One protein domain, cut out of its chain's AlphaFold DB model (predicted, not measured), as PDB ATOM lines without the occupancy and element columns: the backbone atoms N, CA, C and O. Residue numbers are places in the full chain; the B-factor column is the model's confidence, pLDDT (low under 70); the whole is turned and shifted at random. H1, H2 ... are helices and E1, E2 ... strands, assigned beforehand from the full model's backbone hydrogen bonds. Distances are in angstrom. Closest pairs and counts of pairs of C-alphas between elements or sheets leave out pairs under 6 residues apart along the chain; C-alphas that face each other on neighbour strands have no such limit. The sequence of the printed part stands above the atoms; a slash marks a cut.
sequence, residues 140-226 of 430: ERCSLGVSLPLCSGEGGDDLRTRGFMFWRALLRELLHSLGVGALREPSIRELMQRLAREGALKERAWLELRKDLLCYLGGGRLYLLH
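What this domain is: This is residues 140 to 226 of the 430 residues of the protein "tRNA(Ile)-2-lysyl-cytidine synthase" of Phaeomonas parva (UniProt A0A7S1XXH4). A twisted wall of five antiparallel strands has two helices over one face, while its other face is bare. H1 lies slantwise over the part of the wall made by E5, H2 runs along the strands over the E3 side, and the two helices meet about perpendicular to each other. The printed part has 87 residues, with two named helices and five named strands in the chain order E1, E2, H1, H2, E3, E4, E5; the sheet's order is E1, E2, E5, E4, E3. The class is mixed, helices and strands. The whole is compact, with a radius of gyration of the C-alphas of 12.1 A and spans of 34 by 27 by 21 A.

How they stand to each other: The inner strand E5, residues 221 to 225, is the antiparallel neighbour of E2, residues 145 to 149, with N 224 and O 146 at 2.8 A. E2 forms a hairpin with the edge strand E1, residues 140 to 142, where N 147 and O 140 are 2.8 A apart. E5 also forms a hairpin with E4, residues 213 to 218, with N 223 and O 216 at 2.8 A. E4 forms a hairpin with the other edge strand, E3, residues 205 to 210, with N 207 and O 215 at 2.8 A. E3, E4 and E5 make a meander, each strand the antiparallel neighbour of the one before. The sheet is only just strongly twisted, its C-alphas lying up to 4.2 A off the best plane. Two helices on the same face make two layers with it: H1, residues 164 to 177, and H2, residues 185 to 195. H1 is over E5 at a height over the sheet of 10.8 A, slantwise to the strands at 42 degrees on the local plane, which is fitted to just 6 C-alphas. H2 has a height of 9.3 A and lies over E3 and, only just, over E4, on which 3 of its C-alphas fall; it runs along the strands, at 6 degrees to E3 on the local plane. The closest C-alphas of H2 and E3 are those of Ser 187 and Leu 209, 5.1 A apart. H1 touches H2 with residues 164 to 168 alone, the closest C-alphas being those of Arg 168 and Ile 188 at 6.7 A, and their lines stand about perpendicular, at 75 degrees. In H1 and H2 every O i to N i+4 pair is within hydrogen-bond range. E1 is apart from E3 and E4.

Where its parts are: E1 begins at C-alpha 140, (-34.454, -90.665, -5.881), and E5 ends at C-alpha 225, (-35.993, -86.008, -16.915). H1 measures 19.9 A from first to last C-alpha, beginning at (-16.025, -80.452, -12.704), and H2 15.4 A. E4 measures 16.4 A, E3 15.0 A, E2 14.2 A, E5 12.8 A and E1 6.4 A.

The domain as a whole: The C-alphas farthest apart are those of Gly 155 and Lys 211, at 35.8 A. The printed part has no cut. The link from E2 to H1, residues 150 to 163, is long. The mean pLDDT of the printed part is 78.8; 24 residues are under 70, among them residues 152 to 155 and 198 to 208.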
ATOM      1  N   GLU A 140     -33.107 -90.114  -5.784       78.69
ATOM      2  CA  GLU A 140     -34.454 -90.665  -5.881       78.69
ATOM      3  C   GLU A 140     -34.815 -90.901  -7.350       78.69
ATOM      4  O   GLU A 140     -34.702 -90.006  -8.194       78.69
ATOM      5  N   ARG A 141     -35.285 -92.111  -7.666       72.75
ATOM      6  CA  ARG A 141     -35.864 -92.428  -8.976       72.75
ATOM      7  C   ARG A 141     -37.343 -92.064  -8.973       72.75
ATOM      8  O   ARG A 141     -38.088 -92.487  -8.095       72.75
ATOM      9  N   CYS A 142     -37.762 -91.307  -9.975       63.62
ATOM     10  CA  CYS A 142     -39.157 -90.965 -10.226       63.62
ATOM     11  C   CYS A 142     -39.612 -91.684 -11.500       63.62
ATOM     12  O   CYS A 142     -38.776 -92.086 -12.309       63.62
ATOM     13  N   SER A 143     -40.922 -91.769 -11.755       51.94
ATOM     14  CA  SER A 143     -41.417 -92.227 -13.065       51.94
ATOM     15  C   SER A 143     -40.754 -91.458 -14.210       51.94
ATOM     16  O   SER A 143     -40.354 -92.063 -15.198       51.94
ATOM     17  N   LEU A 144     -40.586 -90.137 -14.039       58.91
ATOM     18  CA  LEU A 144     -40.079 -89.226 -15.064       58.91
ATOM     19  C   LEU A 144     -38.546 -89.155 -15.222       58.91
ATOM     20  O   LEU A 144     -38.071 -88.436 -16.101       58.91
ATOM     21  N   GLY A 145     -37.769 -89.875 -14.405       72.06
ATOM     22  CA  GLY A 145     -36.303 -89.839 -14.447       72.06
ATOM     23  C   GLY A 145     -35.665 -89.954 -13.063       72.06
ATOM     24  O   GLY A 145     -36.058 -90.790 -12.253       72.06
ATOM     25  N   VAL A 146     -34.669 -89.114 -12.775       79.75
ATOM     26  CA  VAL A 146     -33.985 -89.074 -11.469       79.75
ATOM     27  C   VAL A 146     -34.003 -87.676 -10.869       79.75
ATOM     28  O   VAL A 146     -33.941 -86.678 -11.587       79.75
ATOM     29  N   SER A 147     -34.034 -87.600  -9.543       81.62
ATOM     30  CA  SER A 147     -33.797 -86.368  -8.799       81.62
ATOM     31  C   SER A 147     -32.738 -86.578  -7.722       81.62
ATOM     32  O   SER A 147     -32.573 -87.684  -7.213       81.62
ATOM     33  N   LEU A 148     -32.024 -85.515  -7.364       89.12
ATOM     34  CA  LEU A 148     -31.074 -85.526  -6.257       89.12
ATOM     35  C   LEU A 148     -31.144 -84.221  -5.449       89.12
ATOM     36  O   LEU A 148     -31.331 -83.150  -6.040       89.12
ATOM     37  N   PRO A 149     -30.979 -84.276  -4.117       88.50
ATOM     38  CA  PRO A 149     -30.773 -83.086  -3.304       88.50
ATOM     39  C   PRO A 149     -29.415 -82.457  -3.630       88.50
ATOM     40  O   PRO A 149     -28.418 -83.156  -3.799       88.50
ATOM     41  N   LEU A 150     -29.368 -81.127  -3.719       87.81
ATOM     42  CA  LEU A 150     -28.123 -80.387  -3.955       87.81
ATOM     43  C   LEU A 150     -27.369 -80.063  -2.665       87.81
ATOM     44  O   LEU A 150     -26.153 -79.898  -2.706       87.81
ATOM     45  N   CYS A 151     -28.075 -79.982  -1.537       83.00
ATOM     46  CA  CYS A 151     -27.497 -79.744  -0.218       83.00
ATOM     47  C   CYS A 151     -28.126 -80.701   0.797       83.00
ATOM     48  O   CYS A 151     -29.340 -80.910   0.789       83.00
ATOM     49  N   SER A 152     -27.305 -81.251   1.686       69.50
ATOM     50  CA  SER A 152     -27.700 -82.320   2.609       69.50
ATOM     51  C   SER A 152     -28.054 -81.790   4.010       69.50
ATOM     52  O   SER A 152     -27.538 -82.283   5.007       69.50
ATOM     53  N   GLY A 153     -28.915 -80.768   4.092       66.88
ATOM     54  CA  GLY A 153     -29.291 -80.122   5.361       66.88
ATOM     55  C   GLY A 153     -28.165 -79.296   6.006       66.88
ATOM     56  O   GLY A 153     -27.163 -78.981   5.365       66.88
ATOM     57  N   GLU A 154     -28.337 -78.916   7.275       54.44
ATOM     58  CA  GLU A 154     -27.310 -78.181   8.028       54.44
ATOM     59  C   GLU A 154     -26.098 -79.077   8.332       54.44
ATOM     60  O   GLU A 154     -26.235 -80.168   8.882       54.44
ATOM     61  N   GLY A 155     -24.900 -78.621   7.952       63.50
ATOM     62  CA  GLY A 155     -23.641 -79.354   8.149       63.50
ATOM     63  C   GLY A 155     -23.375 -80.504   7.165       63.50
ATOM     64  O   GLY A 155     -22.312 -81.118   7.236       63.50
ATOM     65  N   GLY A 156     -24.300 -80.798   6.247       72.12
ATOM     66  CA  GLY A 156     -24.132 -81.838   5.230       72.12
ATOM     67  C   GLY A 156     -23.439 -81.367   3.944       72.12
ATOM     68  O   GLY A 156     -23.154 -80.185   3.758       72.12
ATOM     69  N   ASP A 157     -23.177 -82.307   3.030       81.88
ATOM     70  CA  ASP A 157     -22.486 -82.017   1.766       81.88
ATOM     71  C   ASP A 157     -23.314 -81.108   0.842       81.88
ATOM     72  O   ASP A 157     -24.519 -81.322   0.652       81.88
ATOM     73  N   ASP A 158     -22.639 -80.124   0.240       89.12
ATOM     74  CA  ASP A 158     -23.182 -79.189  -0.742       89.12
ATOM     75  C   ASP A 158     -22.558 -79.452  -2.116       89.12
ATOM     76  O   ASP A 158     -21.433 -79.038  -2.427       89.12
ATOM     77  N   LEU A 159     -23.334 -80.107  -2.975       90.50
ATOM     78  CA  LEU A 159     -22.916 -80.533  -4.305       90.50
ATOM     79  C   LEU A 159     -22.569 -79.354  -5.227       90.50
ATOM     80  O   LEU A 159     -21.810 -79.526  -6.183       90.50
ATOM     81  N   ARG A 160     -23.066 -78.144  -4.935       89.06
ATOM     82  CA  ARG A 160     -22.758 -76.925  -5.704       89.06
ATOM     83  C   ARG A 160     -21.284 -76.531  -5.591       89.06
ATOM     84  O   ARG A 160     -20.736 -75.961  -6.528       89.06
ATOM     85  N   THR A 161     -20.631 -76.881  -4.479       89.12
ATOM     86  CA  THR A 161     -19.195 -76.635  -4.253       89.12
ATOM     87  C   THR A 161     -18.293 -77.639  -4.979       89.12
ATOM     88  O   THR A 161     -17.085 -77.424  -5.108       89.12
ATOM     89  N   ARG A 162     -18.849 -78.758  -5.465       92.19
ATOM     90  CA  ARG A 162     -18.074 -79.855  -6.049       92.19
ATOM     91  C   ARG A 162     -17.580 -79.510  -7.457       92.19
ATOM     92  O   ARG A 162     -18.305 -78.975  -8.292       92.19
ATOM     93  N   GLY A 163     -16.323 -79.855  -7.738       93.00
ATOM     94  CA  GLY A 163     -15.650 -79.513  -8.994       93.00
ATOM     95  C   GLY A 163     -16.117 -80.301 -10.227       93.00
ATOM     96  O   GLY A 163     -16.850 -81.285 -10.148       93.00
ATOM     97  N   PHE A 164     -15.613 -79.906 -11.401       92.75
ATOM     98  CA  PHE A 164     -16.025 -80.452 -12.704       92.75
ATOM     99  C   PHE A 164     -15.864 -81.970 -12.833       92.75
ATOM    100  O   PHE A 164     -16.709 -82.633 -13.432       92.75
ATOM    101  N   MET A 165     -14.802 -82.544 -12.255       92.06
ATOM    102  CA  MET A 165     -14.597 -83.996 -12.303       92.06
ATOM    103  C   MET A 165     -15.717 -84.762 -11.596       92.06
ATOM    104  O   MET A 165     -16.117 -85.815 -12.088       92.06
ATOM    105  N   PHE A 166     -16.250 -84.205 -10.505       94.50
ATOM    106  CA  PHE A 166     -17.360 -84.791  -9.767       94.50
ATOM    107  C   PHE A 166     -18.655 -84.737 -10.569       94.50
ATOM    108  O   PHE A 166     -19.241 -85.783 -10.834       94.50
ATOM    109  N   TRP A 167     -19.041 -83.556 -11.060       94.31
ATOM    110  CA  TRP A 167     -20.247 -83.417 -11.878       94.31
ATOM    111  C   TRP A 167     -20.192 -84.260 -13.155       94.31
ATOM    112  O   TRP A 167     -21.181 -84.896 -13.511       94.31
ATOM    113  N   ARG A 168     -19.027 -84.361 -13.810       93.25
ATOM    114  CA  ARG A 168     -18.843 -85.242 -14.973       93.25
ATOM    115  C   ARG A 168     -18.996 -86.726 -14.626       93.25
ATOM    116  O   ARG A 168     -19.564 -87.457 -15.432       93.25
ATOM    117  N   ALA A 169     -18.493 -87.179 -13.476       92.62
ATOM    118  CA  ALA A 169     -18.660 -88.563 -13.035       92.62
ATOM    119  C   ALA A 169     -20.125 -88.856 -12.666       92.62
ATOM    120  O   ALA A 169     -20.718 -89.778 -13.219       92.62
ATOM    121  N   LEU A 170     -20.728 -88.019 -11.816       94.31
ATOM    122  CA  LEU A 170     -22.105 -88.159 -11.339       94.31
ATOM    123  C   LEU A 170     -23.112 -88.175 -12.490       94.31
ATOM    124  O   LEU A 170     -23.883 -89.121 -12.620       94.31
ATOM    125  N   LEU A 171     -23.062 -87.177 -13.377       92.81
ATOM    126  CA  LEU A 171     -23.981 -87.100 -14.514       92.81
ATOM    127  C   LEU A 171     -23.788 -88.262 -15.492       92.81
ATOM    128  O   LEU A 171     -24.762 -88.700 -16.092       92.81
ATOM    129  N   ARG A 172     -22.567 -88.794 -15.652       91.25
ATOM    130  CA  ARG A 172     -22.340 -89.975 -16.497       91.25
ATOM    131  C   ARG A 172     -23.048 -91.203 -15.931       91.25
ATOM    132  O   ARG A 172     -23.751 -91.865 -16.688       91.25
ATOM    133  N   GLU A 173     -22.898 -91.491 -14.638       89.88
ATOM    134  CA  GLU A 173     -23.561 -92.650 -14.020       89.88
ATOM    135  C   GLU A 173     -25.089 -92.490 -14.010       89.88
ATOM    136  O   GLU A 173     -25.807 -93.423 -14.371       89.88
ATOM    137  N   LEU A 174     -25.597 -91.293 -13.689       89.56
ATOM    138  CA  LEU A 174     -27.034 -90.999 -13.723       89.56
ATOM    139  C   LEU A 174     -27.627 -91.186 -15.124       89.56
ATOM    140  O   LEU A 174     -28.632 -91.878 -15.276       89.56
ATOM    141  N   LEU A 175     -26.996 -90.623 -16.158       86.31
ATOM    142  CA  LEU A 175     -27.493 -90.730 -17.530       86.31
ATOM    143  C   LEU A 175     -27.369 -92.158 -18.066       86.31
ATOM    144  O   LEU A 175     -28.333 -92.661 -18.634       86.31
ATOM    145  N   HIS A 176     -26.267 -92.865 -17.792       83.94
ATOM    146  CA  HIS A 176     -26.164 -94.291 -18.114       83.94
ATOM    147  C   HIS A 176     -27.271 -95.118 -17.439       83.94
ATOM    148  O   HIS A 176     -27.815 -96.016 -18.079       83.94
ATOM    149  N   SER A 177     -27.662 -94.795 -16.198       80.31
ATOM    150  CA  SER A 177     -28.775 -95.478 -15.517       80.31
ATOM    151  C   SER A 177     -30.148 -95.226 -16.159       80.31
ATOM    152  O   SER A 177     -31.047 -96.046 -16.005       80.31
ATOM    153  N   LEU A 178     -30.290 -94.137 -16.923       73.06
ATOM    154  CA  LEU A 178     -31.473 -93.824 -17.734       73.06
ATOM    155  C   LEU A 178     -31.391 -94.390 -19.169       73.06
ATOM    156  O   LEU A 178     -32.291 -94.150 -19.967       73.06
ATOM    157  N   GLY A 179     -30.312 -95.096 -19.536       75.88
ATOM    158  CA  GLY A 179     -30.044 -95.507 -20.924       75.88
ATOM    159  C   GLY A 179     -29.593 -94.355 -21.836       75.88
ATOM    160  O   GLY A 179     -29.565 -94.487 -23.058       75.88
ATOM    161  N   VAL A 180     -29.232 -93.216 -21.245       78.88
ATOM    162  CA  VAL A 180     -28.967 -91.947 -21.919       78.88
ATOM    163  C   VAL A 180     -27.459 -91.726 -22.078       78.88
ATOM    164  O   VAL A 180     -26.673 -91.917 -21.150       78.88
ATOM    165  N   GLY A 181     -27.030 -91.275 -23.261       78.31
ATOM    166  CA  GLY A 181     -25.622 -90.951 -23.518       78.31
ATOM    167  C   GLY A 181     -25.089 -89.834 -22.607       78.31
ATOM    168  O   GLY A 181     -25.844 -88.974 -22.146       78.31
ATOM    169  N   ALA A 182     -23.776 -89.805 -22.370       84.38
ATOM    170  CA  ALA A 182     -23.143 -88.799 -21.516       84.38
ATOM    171  C   ALA A 182     -23.318 -87.350 -22.033       84.38
ATOM    172  O   ALA A 182     -23.456 -87.095 -23.235       84.38
ATOM    173  N   LEU A 183     -23.281 -86.374 -21.120       86.25
ATOM    174  CA  LEU A 183     -23.258 -84.949 -21.468       86.25
ATOM    175  C   LEU A 183     -21.876 -84.503 -21.963       86.25
ATOM    176  O   LEU A 183     -20.839 -85.018 -21.543       86.25
ATOM    177  N   ARG A 184     -21.868 -83.496 -22.842       87.75
ATOM    178  CA  ARG A 184     -20.639 -82.827 -23.288       87.75
ATOM    179  C   ARG A 184     -20.131 -81.880 -22.201       87.75
ATOM    180  O   ARG A 184     -20.913 -81.324 -21.435       87.75
ATOM    181  N   GLU A 185     -18.823 -81.640 -22.190       90.56
ATOM    182  CA  GLU A 185     -18.172 -80.754 -21.218       90.56
ATOM    183  C   GLU A 185     -18.811 -79.351 -21.096       90.56
ATOM    184  O   GLU A 185     -19.076 -78.953 -19.962       90.56
ATOM    185  N   PRO A 186     -19.142 -78.624 -22.187       89.25
ATOM    186  CA  PRO A 186     -19.787 -77.314 -22.073       89.25
ATOM    187  C   PRO A 186     -21.132 -77.360 -21.337       89.25
ATOM    188  O   PRO A 186     -21.382 -76.505 -20.495       89.25
ATOM    189  N   SER A 187     -21.958 -78.387 -21.573       89.69
ATOM    190  CA  SER A 187     -23.240 -78.570 -20.875       89.69
ATOM    191  C   SER A 187     -23.051 -78.788 -19.370       89.69
ATOM    192  O   SER A 187     -23.814 -78.267 -18.563       89.69
ATOM    193  N   ILE A 188     -22.020 -79.543 -18.977       92.81
ATOM    194  CA  ILE A 188     -21.695 -79.788 -17.564       92.81
ATOM    195  C   ILE A 188     -21.197 -78.492 -16.903       92.81
ATOM    196  O   ILE A 188     -21.588 -78.185 -15.779       92.81
ATOM    197  N   ARG A 189     -20.374 -77.701 -17.606       92.56
ATOM    198  CA  ARG A 189     -19.895 -76.399 -17.114       92.56
ATOM    199  C   ARG A 189     -21.027 -75.376 -16.977       92.56
ATOM    200  O   ARG A 189     -21.066 -74.688 -15.965       92.56
ATOM    201  N   GLU A 190     -21.961 -75.324 -17.926       89.25
ATOM    202  CA  GLU A 190     -23.164 -74.477 -17.852       89.25
ATOM    203  C   GLU A 190     -24.035 -74.837 -16.636       89.25
ATOM    204  O   GLU A 190     -24.451 -73.948 -15.894       89.25
ATOM    205  N   LEU A 191     -24.258 -76.134 -16.374       89.00
ATOM    206  CA  LEU A 191     -24.957 -76.582 -15.164       89.00
ATOM    207  C   LEU A 191     -24.249 -76.075 -13.900       89.00
ATOM    208  O   LEU A 191     -24.883 -75.442 -13.060       89.00
ATOM    209  N   MET A 192     -22.939 -76.310 -13.779       93.00
ATOM    210  CA  MET A 192     -22.162 -75.863 -12.617       93.00
ATOM    211  C   MET A 192     -22.216 -74.344 -12.426       93.00
ATOM    212  O   MET A 192     -22.397 -73.878 -11.306       93.00
ATOM    213  N   GLN A 193     -22.100 -73.565 -13.506       88.62
ATOM    214  CA  GLN A 193     -22.172 -72.102 -13.454       88.62
ATOM    215  C   GLN A 193     -23.537 -71.589 -12.986       88.62
ATOM    216  O   GLN A 193     -23.594 -70.528 -12.370       88.62
ATOM    217  N   ARG A 194     -24.629 -72.314 -13.258       84.38
ATOM    218  CA  ARG A 194     -25.961 -71.986 -12.726       84.38
ATOM    219  C   ARG A 194     -26.111 -72.415 -11.269       84.38
ATOM    220  O   ARG A 194     -26.556 -71.611 -10.460       84.38
ATOM    221  N   LEU A 195     -25.670 -73.625 -10.920       86.94
ATOM    222  CA  LEU A 195     -25.696 -74.133  -9.541       86.94
ATOM    223  C   LEU A 195     -24.860 -73.285  -8.568       86.94
ATOM    224  O   LEU A 195     -25.207 -73.191  -7.395       86.94
ATOM    225  N   ALA A 196     -23.788 -72.651  -9.051       86.06
ATOM    226  CA  ALA A 196     -22.926 -71.767  -8.270       86.06
ATOM    227  C   ALA A 196     -23.500 -70.353  -8.031       86.06
ATOM    228  O   ALA A 196     -22.877 -69.567  -7.320       86.06
ATOM    229  N   ARG A 197     -24.652 -69.990  -8.619       82.38
ATOM    230  CA  ARG A 197     -25.252 -68.659  -8.421       82.38
ATOM    231  C   ARG A 197     -25.863 -68.525  -7.031       82.38
ATOM    232  O   ARG A 197     -26.489 -69.451  -6.506       82.38
ATOM    233  N   GLU A 198     -25.759 -67.329  -6.462       66.19
ATOM    234  CA  GLU A 198     -26.538 -66.969  -5.282       66.19
ATOM    235  C   GLU A 198     -28.036 -67.113  -5.579       66.19
ATOM    236  O   GLU A 198     -28.520 -66.739  -6.645       66.19
ATOM    237  N   GLY A 199     -28.774 -67.717  -4.647       66.50
ATOM    238  CA  GLY A 199     -30.200 -67.986  -4.822       66.50
ATOM    239  C   GLY A 199     -30.557 -69.212  -5.673       66.50
ATOM    240  O   GLY A 199     -31.727 -69.582  -5.655       66.50
ATOM    241  N   ALA A 200     -29.610 -69.915  -6.313       65.25
ATOM    242  CA  ALA A 200     -29.900 -71.057  -7.201       65.25
ATOM    243  C   ALA A 200     -30.766 -72.173  -6.567       65.25
ATOM    244  O   ALA A 200     -31.547 -72.818  -7.253       65.25
ATOM    245  N   LEU A 201     -30.685 -72.391  -5.245       61.56
ATOM    246  CA  LEU A 201     -31.540 -73.360  -4.530       61.56
ATOM    247  C   LEU A 201     -33.013 -72.919  -4.404       61.56
ATOM    248  O   LEU A 201     -33.893 -73.761  -4.227       61.56
ATOM    249  N   LYS A 202     -33.259 -71.602  -4.443       58.66
ATOM    250  CA  LYS A 202     -34.586 -70.963  -4.410       58.66
ATOM    251  C   LYS A 202     -35.125 -70.697  -5.822       58.66
ATOM    252  O   LYS A 202     -36.330 -70.533  -5.986       58.66
ATOM    253  N   GLU A 203     -34.241 -70.637  -6.817       58.50
ATOM    254  CA  GLU A 203     -34.585 -70.482  -8.228       58.50
ATOM    255  C   GLU A 203     -35.403 -71.693  -8.713       58.50
ATOM    256  O   GLU A 203     -35.059 -72.843  -8.441       58.50
ATOM    257  N   ARG A 204     -36.506 -71.425  -9.423       65.31
ATOM    258  CA  ARG A 204     -37.332 -72.429 -10.107       65.31
ATOM    259  C   ARG A 204     -37.065 -72.295 -11.602       65.31
ATOM    260  O   ARG A 204     -37.626 -71.409 -12.242       65.31
ATOM    261  N   ALA A 205     -36.156 -73.103 -12.143       58.97
ATOM    262  CA  ALA A 205     -35.613 -72.887 -13.485       58.97
ATOM    263  C   ALA A 205     -35.476 -74.168 -14.311       58.97
ATOM    264  O   ALA A 205     -34.930 -75.177 -13.864       58.97
ATOM    265  N   TRP A 206     -35.896 -74.081 -15.574       64.44
ATOM    266  CA  TRP A 206     -35.622 -75.087 -16.597       64.44
ATOM    267  C   TRP A 206     -34.238 -74.876 -17.225       64.44
ATOM    268  O   TRP A 206     -33.828 -73.759 -17.555       64.44
ATOM    269  N   LEU A 207     -33.512 -75.976 -17.405       69.00
ATOM    270  CA  LEU A 207     -32.123 -76.030 -17.838       69.00
ATOM    271  C   LEU A 207     -32.014 -76.876 -19.119       69.00
ATOM    272  O   LEU A 207     -32.091 -78.101 -19.077       69.00
ATOM    273  N   GLU A 208     -31.796 -76.245 -20.275       68.94
ATOM    274  CA  GLU A 208     -31.519 -76.973 -21.523       68.94
ATOM    275  C   GLU A 208     -30.032 -77.366 -21.582       68.94
ATOM    276  O   GLU A 208     -29.193 -76.630 -22.099       68.94
ATOM    277  N   LEU A 209     -29.685 -78.526 -21.009       71.06
ATOM    278  CA  LEU A 209     -28.319 -79.076 -21.072       71.06
ATOM    279  C   LEU A 209     -28.070 -79.857 -22.373       71.06
ATOM    280  O   LEU A 209     -26.939 -79.906 -22.872       71.06
ATOM    281  N   ARG A 210     -29.127 -80.484 -22.905       70.69
ATOM    282  CA  ARG A 210     -29.192 -81.187 -24.193       70.69
ATOM    283  C   ARG A 210     -30.659 -81.260 -24.640       70.69
ATOM    284  O   ARG A 210     -31.544 -81.263 -23.794       70.69
ATOM    285  N   LYS A 211     -30.924 -81.326 -25.949       61.31
ATOM    286  CA  LYS A 211     -32.286 -81.219 -26.525       61.31
ATOM    287  C   LYS A 211     -33.252 -82.332 -26.097       61.31
ATOM    288  O   LYS A 211     -34.459 -82.140 -26.092       61.31
ATOM    289  N   ASP A 212     -32.693 -83.484 -25.762       62.94
ATOM    290  CA  ASP A 212     -33.327 -84.739 -25.355       62.94
ATOM    291  C   ASP A 212     -33.182 -85.010 -23.842       62.94
ATOM    292  O   ASP A 212     -33.465 -86.109 -23.376       62.94
ATOM    293  N   LEU A 213     -32.719 -84.024 -23.064       67.38
ATOM    294  CA  LEU A 213     -32.607 -84.110 -21.609       67.38
ATOM    295  C   LEU A 213     -33.214 -82.858 -20.978       67.38
ATOM    296  O   LEU A 213     -32.583 -81.799 -20.925       67.38
ATOM    297  N   LEU A 214     -34.432 -83.002 -20.466       68.12
ATOM    298  CA  LEU A 214     -35.098 -81.959 -19.703       68.12
ATOM    299  C   LEU A 214     -34.491 -81.932 -18.299       68.12
ATOM    300  O   LEU A 214     -34.490 -82.934 -17.591       68.12
ATOM    301  N   CYS A 215     -33.949 -80.791 -17.892       74.62
ATOM    302  CA  CYS A 215     -33.366 -80.623 -16.568       74.62
ATOM    303  C   CYS A 215     -34.074 -79.474 -15.845       74.62
ATOM    304  O   CYS A 215     -34.359 -78.441 -16.452       74.62
ATOM    305  N   TYR A 216     -34.396 -79.665 -14.569       74.31
ATOM    306  CA  TYR A 216     -35.116 -78.690 -13.751       74.31
ATOM    307  C   TYR A 216     -34.428 -78.516 -12.398       74.31
ATOM    308  O   TYR A 216     -33.954 -79.479 -11.794       74.31
ATOM    309  N   LEU A 217     -34.372 -77.272 -11.940       72.69
ATOM    310  CA  LEU A 217     -33.834 -76.856 -10.655       72.69
ATOM    311  C   LEU A 217     -34.974 -76.244  -9.840       72.69
ATOM    312  O   LEU A 217     -35.641 -75.329 -10.320       72.69
ATOM    313  N   GLY A 218     -35.202 -76.751  -8.629       70.44
ATOM    314  CA  GLY A 218     -36.229 -76.217  -7.737       70.44
ATOM    315  C   GLY A 218     -36.284 -76.936  -6.392       70.44
ATOM    316  O   GLY A 218     -35.977 -78.124  -6.296       70.44
ATOM    317  N   GLY A 219     -36.655 -76.209  -5.334       70.81
ATOM    318  CA  GLY A 219     -36.779 -76.764  -3.978       70.81
ATOM    319  C   GLY A 219     -35.471 -77.343  -3.424       70.81
ATOM    320  O   GLY A 219     -35.498 -78.342  -2.715       70.81
ATOM    321  N   GLY A 220     -34.319 -76.779  -3.807       78.81
ATOM    322  CA  GLY A 220     -33.000 -77.309  -3.446       78.81
ATOM    323  C   GLY A 220     -32.628 -78.654  -4.093       78.81
ATOM    324  O   GLY A 220     -31.656 -79.282  -3.669       78.81
ATOM    325  N   ARG A 221     -33.371 -79.105  -5.112       85.81
ATOM    326  CA  ARG A 221     -33.146 -80.374  -5.819       85.81
ATOM    327  C   ARG A 221     -32.887 -80.152  -7.308       85.81
ATOM    328  O   ARG A 221     -33.411 -79.215  -7.913       85.81
ATOM    329  N   LEU A 222     -32.089 -81.042  -7.891       85.44
ATOM    330  CA  LEU A 222     -31.855 -81.142  -9.330       85.44
ATOM    331  C   LEU A 222     -32.625 -82.343  -9.880       85.44
ATOM    332  O   LEU A 222     -32.505 -83.445  -9.348       85.44
ATOM    333  N   TYR A 223     -33.376 -82.139 -10.956       80.19
ATOM    334  CA  TYR A 223     -34.163 -83.163 -11.639       80.19
ATOM    335  C   TYR A 223     -33.622 -83.362 -13.055       80.19
ATOM    336  O   TYR A 223     -33.443 -82.391 -13.791       80.19
ATOM    337  N   LEU A 224     -33.381 -84.614 -13.442       80.62
ATOM    338  CA  LEU A 224     -32.977 -85.025 -14.786       80.62
ATOM    339  C   LEU A 224     -34.072 -85.928 -15.354       80.62
ATOM    340  O   LEU A 224     -34.271 -87.049 -14.882       80.62
ATOM    341  N   LEU A 225     -34.785 -85.418 -16.353       68.94
ATOM    342  CA  LEU A 225     -35.993 -86.008 -16.915       68.94
ATOM    343  C   LEU A 225     -35.755 -86.395 -18.380       68.94
ATOM    344  O   LEU A 225     -35.210 -85.611 -19.165       68.94
ATOM    345  N   HIS A 226     -36.173 -87.601 -18.759       63.81
ATOM    346  CA  HIS A 226     -36.033 -88.101 -20.128       63.81
ATOM    347  C   HIS A 226     -37.382 -88.034 -20.862       63.81
ATOM    348  O   HIS A 226     -38.374 -88.501 -20.310       63.81
TER     349      HIS A 226